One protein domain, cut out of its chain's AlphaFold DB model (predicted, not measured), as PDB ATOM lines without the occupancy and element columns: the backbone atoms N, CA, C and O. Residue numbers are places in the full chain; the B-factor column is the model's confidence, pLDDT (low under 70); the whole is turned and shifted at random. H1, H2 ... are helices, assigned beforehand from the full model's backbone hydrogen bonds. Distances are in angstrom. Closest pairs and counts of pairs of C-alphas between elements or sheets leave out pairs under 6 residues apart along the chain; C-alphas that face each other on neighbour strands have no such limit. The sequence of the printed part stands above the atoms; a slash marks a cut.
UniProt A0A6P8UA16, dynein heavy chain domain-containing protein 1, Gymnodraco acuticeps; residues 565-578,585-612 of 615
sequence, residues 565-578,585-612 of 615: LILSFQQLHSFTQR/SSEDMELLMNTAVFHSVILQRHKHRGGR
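This is residues 565 to 578 and 585 to 612 of the 615 residues of the protein "dynein heavy chain domain-containing protein 1" of Gymnodraco acuticeps (UniProt A0A6P8UA16). A short helix, H1, packs slantwise on part of a long helix, H2, which makes the length of the model; residues 602 to 612, of which 602 to 610 belong to H2, stick out free. The printed part has 42 residues with two named helices, H1 then H2, and no named strand: all helix. It is loose, with a radius of gyration of the C-alphas of 12.6 A, and spans 42 by 18 by 12 A.

H1, residues 565 to 576, and H2, residues 586 to 610, touch, and H2 touches H1 with residues 592 to 600 alone. Their closest C-alphas, those of Ser 568 and Ala 596, are 5.4 A apart. They run opposite ways at a steep tilt of 39 degrees. In H1 and H2 every O i to N i+4 pair is within hydrogen-bond range.

H1 begins with C-alpha 565 at (184.669, 239.897, 283.118) and is 16.3 A long from first to last C-alpha. H2 is 37.1 A long and ends with C-alpha 610 at (164.546, 236.295, 286.111).

The two C-alphas farthest apart, those of Ser 585 and Arg 612, are 42.0 A apart. Residues 579 to 584 are not printed, and C-alphas 578 and 585 are 15.1 A apart across the cut. The pLDDT is under 70 at residues 567, 573 to 578, 585 to 587 and 606 to 612.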
ATOM      1  N   LEU A 565     183.328 240.469 283.125       74.19
ATOM      2  CA  LEU A 565     184.669 239.897 283.118       74.19
ATOM      3  C   LEU A 565     185.712 240.945 283.498       74.19
ATOM      4  O   LEU A 565     186.502 240.700 284.404       74.19
ATOM      5  N   ILE A 566     185.688 242.129 282.873       72.12
ATOM      6  CA  ILE A 566     186.616 243.227 283.197       72.12
ATOM      7  C   ILE A 566     186.562 243.563 284.691       72.12
ATOM      8  O   ILE A 566     187.607 243.655 285.331       72.12
ATOM      9  N   LEU A 567     185.368 243.693 285.272       69.44
ATOM     10  CA  LEU A 567     185.216 244.008 286.694       69.44
ATOM     11  C   LEU A 567     185.673 242.864 287.598       69.44
ATOM     12  O   LEU A 567     186.356 243.114 288.590       69.44
ATOM     13  N   SER A 568     185.354 241.618 287.249       74.00
ATOM     14  CA  SER A 568     185.816 240.445 287.999       74.00
ATOM     15  C   SER A 568     187.347 240.346 287.977       74.00
ATOM     16  O   SER A 568     187.966 240.104 289.013       74.00
ATOM     17  N   PHE A 569     187.984 240.639 286.839       75.69
ATOM     18  CA  PHE A 569     189.444 240.689 286.724       75.69
ATOM     19  C   PHE A 569     190.065 241.880 287.463       75.69
ATOM     20  O   PHE A 569     191.110 241.728 288.090       75.69
ATOM     21  N   GLN A 570     189.425 243.051 287.469       71.19
ATOM     22  CA  GLN A 570     189.877 244.194 288.272       71.19
ATOM     23  C   GLN A 570     189.783 243.913 289.779       71.19
ATOM     24  O   GLN A 570     190.677 244.288 290.539       71.19
ATOM     25  N   GLN A 571     188.728 243.221 290.221       70.06
ATOM     26  CA  GLN A 571     188.592 242.773 291.606       70.06
ATOM     27  C   GLN A 571     189.700 241.783 291.976       70.06
ATOM     28  O   GLN A 571     190.346 241.978 293.008       70.06
ATOM     29  N   LEU A 572     189.981 240.797 291.115       73.31
ATOM     30  CA  LEU A 572     191.114 239.884 291.286       73.31
ATOM     31  C   LEU A 572     192.444 240.636 291.368       73.31
ATOM     32  O   LEU A 572     193.201 240.423 292.308       73.31
ATOM     33  N   HIS A 573     192.692 241.579 290.460       68.88
ATOM     34  CA  HIS A 573     193.913 242.384 290.452       68.88
ATOM     35  C   HIS A 573     194.087 243.194 291.752       68.88
ATOM     36  O   HIS A 573     195.181 243.272 292.311       68.88
ATOM     37  N   SER A 574     192.999 243.756 292.290       66.75
ATOM     38  CA  SER A 574     193.026 244.456 293.583       66.75
ATOM     39  C   SER A 574     193.253 243.524 294.782       66.75
ATOM     40  O   SER A 574     193.773 243.953 295.812       66.75
ATOM     41  N   PHE A 575     192.872 242.249 294.656       64.75
ATOM     42  CA  PHE A 575     193.082 241.221 295.672       64.75
ATOM     43  C   PHE A 575     194.536 240.728 295.673       64.75
ATOM     44  O   PHE A 575     195.135 240.615 296.741       64.75
ATOM     45  N   THR A 576     195.134 240.534 294.492       62.84
ATOM     46  CA  THR A 576     196.524 240.075 294.320       62.84
ATOM     47  C   THR A 576     197.571 241.136 294.662       62.84
ATOM     48  O   THR A 576     198.700 240.792 294.989       62.84
ATOM     49  N   GLN A 577     197.219 242.428 294.624       57.97
ATOM     50  CA  GLN A 577     198.114 243.527 295.023       57.97
ATOM     51  C   GLN A 577     198.216 243.745 296.544       57.97
ATOM     52  O   GLN A 577     198.992 244.591 296.991       57.97
ATOM     53  N   ARG A 578     197.451 243.015 297.372       57.56
ATOM     54  CA  ARG A 578     197.571 243.135 298.832       57.56
ATOM     55  C   ARG A 578     198.873 242.475 299.315       57.56
ATOM     56  O   ARG A 578     199.103 241.307 299.007       57.56
ATOM     57  N   SER A 585     201.012 230.890 293.563       66.12
ATOM     58  CA  SER A 585     201.581 230.065 292.484       66.12
ATOM     59  C   SER A 585     200.953 230.412 291.125       66.12
ATOM     60  O   SER A 585     199.835 230.922 291.054       66.12
ATOM     61  N   SER A 586     201.636 230.094 290.020       67.00
ATOM     62  CA  SER A 586     201.062 230.233 288.670       67.00
ATOM     63  C   SER A 586     199.763 229.429 288.504       67.00
ATOM     64  O   SER A 586     198.860 229.877 287.803       67.00
ATOM     65  N   GLU A 587     199.650 228.277 289.174       68.19
ATOM     66  CA  GLU A 587     198.452 227.421 289.153       68.19
ATOM     67  C   GLU A 587     197.275 228.050 289.922       68.19
ATOM     68  O   GLU A 587     196.130 227.998 289.476       68.19
ATOM     69  N   ASP A 588     197.555 228.731 291.037       75.38
ATOM     70  CA  ASP A 588     196.538 229.435 291.826       75.38
ATOM     71  C   ASP A 588     195.987 230.654 291.069       75.38
ATOM     72  O   ASP A 588     194.793 230.951 291.135       75.38
ATOM     73  N   MET A 589     196.839 231.350 290.304       77.06
ATOM     74  CA  MET A 589     196.399 232.441 289.427       77.06
ATOM     75  C   MET A 589     195.493 231.935 288.304       77.06
ATOM     76  O   MET A 589     194.472 232.561 288.028       77.06
ATOM     77  N   GLU A 590     195.813 230.798 287.683       81.44
ATOM     78  CA  GLU A 590     194.954 230.189 286.662       81.44
ATOM     79  C   GLU A 590     193.580 229.807 287.239       81.44
ATOM     80  O   GLU A 590     192.543 230.134 286.653       81.44
ATOM     81  N   LEU A 591     193.549 229.212 288.436       82.56
ATOM     82  CA  LEU A 591     192.305 228.885 289.135       82.56
ATOM     83  C   LEU A 591     191.475 230.138 289.462       82.56
ATOM     84  O   LEU A 591     190.257 230.139 289.264       82.56
ATOM     85  N   LEU A 592     192.110 231.216 289.927       82.06
ATOM     86  CA  LEU A 592     191.440 232.486 290.217       82.06
ATOM     87  C   LEU A 592     190.845 233.115 288.953       82.06
ATOM     88  O   LEU A 592     189.686 233.534 288.969       82.06
ATOM     89  N   MET A 593     191.590 233.121 287.845       83.38
ATOM     90  CA  MET A 593     191.111 233.627 286.554       83.38
ATOM     91  C   MET A 593     189.918 232.802 286.047       83.38
ATOM     92  O   MET A 593     188.886 233.373 285.685       83.38
ATOM     93  N   ASN A 594     190.001 231.470 286.116       85.12
ATOM     94  CA  ASN A 594     188.897 230.569 285.776       85.12
ATOM     95  C   ASN A 594     187.671 230.792 286.679       85.12
ATOM     96  O   ASN A 594     186.534 230.780 286.205       85.12
ATOM     97  N   THR A 595     187.891 231.077 287.963       84.44
ATOM     98  CA  THR A 595     186.824 231.388 288.924       84.44
ATOM     99  C   THR A 595     186.145 232.720 288.605       84.44
ATOM    100  O   THR A 595     184.921 232.798 288.663       84.44
ATOM    101  N   ALA A 596     186.886 233.757 288.198       81.88
ATOM    102  CA  ALA A 596     186.300 235.028 287.755       81.88
ATOM    103  C   ALA A 596     185.475 234.883 286.470       81.88
ATOM    104  O   ALA A 596     184.398 235.480 286.360       81.88
ATOM    105  N   VAL A 597     185.936 234.062 285.519       85.62
ATOM    106  CA  VAL A 597     185.164 233.728 284.313       85.62
ATOM    107  C   VAL A 597     183.880 232.997 284.693       85.62
ATOM    108  O   VAL A 597     182.792 233.404 284.283       85.62
ATOM    109  N   PHE A 598     183.978 231.964 285.529       84.25
ATOM    110  CA  PHE A 598     182.828 231.184 285.976       84.25
ATOM    111  C   PHE A 598     181.818 232.032 286.761       84.25
ATOM    112  O   PHE A 598     180.620 231.972 286.487       84.25
ATOM    113  N   HIS A 599     182.294 232.886 287.668       81.69
ATOM    114  CA  HIS A 599     181.479 233.849 288.406       81.69
ATOM    115  C   HIS A 599     180.735 234.803 287.459       81.69
ATOM    116  O   HIS A 599     179.525 234.979 287.591       81.69
ATOM    117  N   SER A 600     181.421 235.344 286.447       80.56
ATOM    118  CA  SER A 600     180.807 236.222 285.439       80.56
ATOM    119  C   SER A 600     179.713 235.506 284.635       80.56
ATOM    120  O   SER A 600     178.642 236.067 284.401       80.56
ATOM    121  N   VAL A 601     179.936 234.242 284.252       81.94
ATOM    122  CA  VAL A 601     178.948 233.415 283.533       81.94
ATOM    123  C   VAL A 601     177.744 233.069 284.413       81.94
ATOM    124  O   VAL A 601     176.608 233.093 283.931       81.94
ATOM    125  N   ILE A 602     177.961 232.765 285.696       79.88
ATOM    126  CA  ILE A 602     176.881 232.526 286.662       79.88
ATOM    127  C   ILE A 602     176.017 233.777 286.794       79.88
ATOM    128  O   ILE A 602     174.808 233.691 286.575       79.88
ATOM    129  N   LEU A 603     176.623 234.936 287.067       72.31
ATOM    130  CA  LEU A 603     175.904 236.208 287.179       72.31
ATOM    131  C   LEU A 603     175.066 236.494 285.924       72.31
ATOM    132  O   LEU A 603     173.892 236.850 286.026       72.31
ATOM    133  N   GLN A 604     175.622 236.236 284.737       73.00
ATOM    134  CA  GLN A 604     174.894 236.404 283.480       73.00
ATOM    135  C   GLN A 604     173.716 235.426 283.346       73.00
ATOM    136  O   GLN A 604     172.647 235.803 282.865       73.00
ATOM    137  N   ARG A 605     173.858 234.173 283.786       72.00
ATOM    138  CA  ARG A 605     172.756 233.195 283.780       72.00
ATOM    139  C   ARG A 605     171.631 233.553 284.748       72.00
ATOM    140  O   ARG A 605     170.472 233.299 284.417       72.00
ATOM    141  N   HIS A 606     171.942 234.141 285.902       66.12
ATOM    142  CA  HIS A 606     170.922 234.595 286.854       66.12
ATOM    143  C   HIS A 606     170.015 235.666 286.241       66.12
ATOM    144  O   HIS A 606     168.792 235.514 286.290       66.12
ATOM    145  N   LYS A 607     170.597 236.636 285.526       63.88
ATOM    146  CA  LYS A 607     169.851 237.650 284.762       63.88
ATOM    147  C   LYS A 607     168.851 237.035 283.770       63.88
ATOM    148  O   LYS A 607     167.717 237.489 283.648       63.88
ATOM    149  N   HIS A 608     169.234 235.953 283.087       60.22
ATOM    150  CA  HIS A 608     168.367 235.281 282.106       60.22
ATOM    151  C   HIS A 608     167.264 234.414 282.743       60.22
ATOM    152  O   HIS A 608     166.250 234.150 282.098       60.22
ATOM    153  N   ARG A 609     167.427 233.962 283.996       51.78
ATOM    154  CA  ARG A 609     166.389 233.196 284.713       51.78
ATOM    155  C   ARG A 609     165.261 234.088 285.242       51.78
ATOM    156  O   ARG A 609     164.113 233.649 285.212       51.78
ATOM    157  N   GLY A 610     165.555 235.325 285.652       43.53
ATOM    158  CA  GLY A 610     164.546 236.295 286.111       43.53
ATOM    159  C   GLY A 610     163.527 236.692 285.033       43.53
ATOM    160  O   GLY A 610     162.357 236.907 285.335       43.53
ATOM    161  N   GLY A 611     163.924 236.667 283.756       38.41
ATOM    162  CA  GLY A 611     163.039 236.960 282.622       38.41
ATOM    163  C   GLY A 611     161.944 235.918 282.345       38.41
ATOM    164  O   GLY A 611     161.059 236.186 281.541       38.41
ATOM    165  N   ARG A 612     161.962 234.738 282.993       30.88
ATOM    166  CA  ARG A 612     160.902 233.717 282.836       30.88
ATOM    167  C   ARG A 612     159.709 233.891 283.784       30.88
ATOM    168  O   ARG A 612     158.705 233.216 283.581       30.88
TER     169      ARG A 612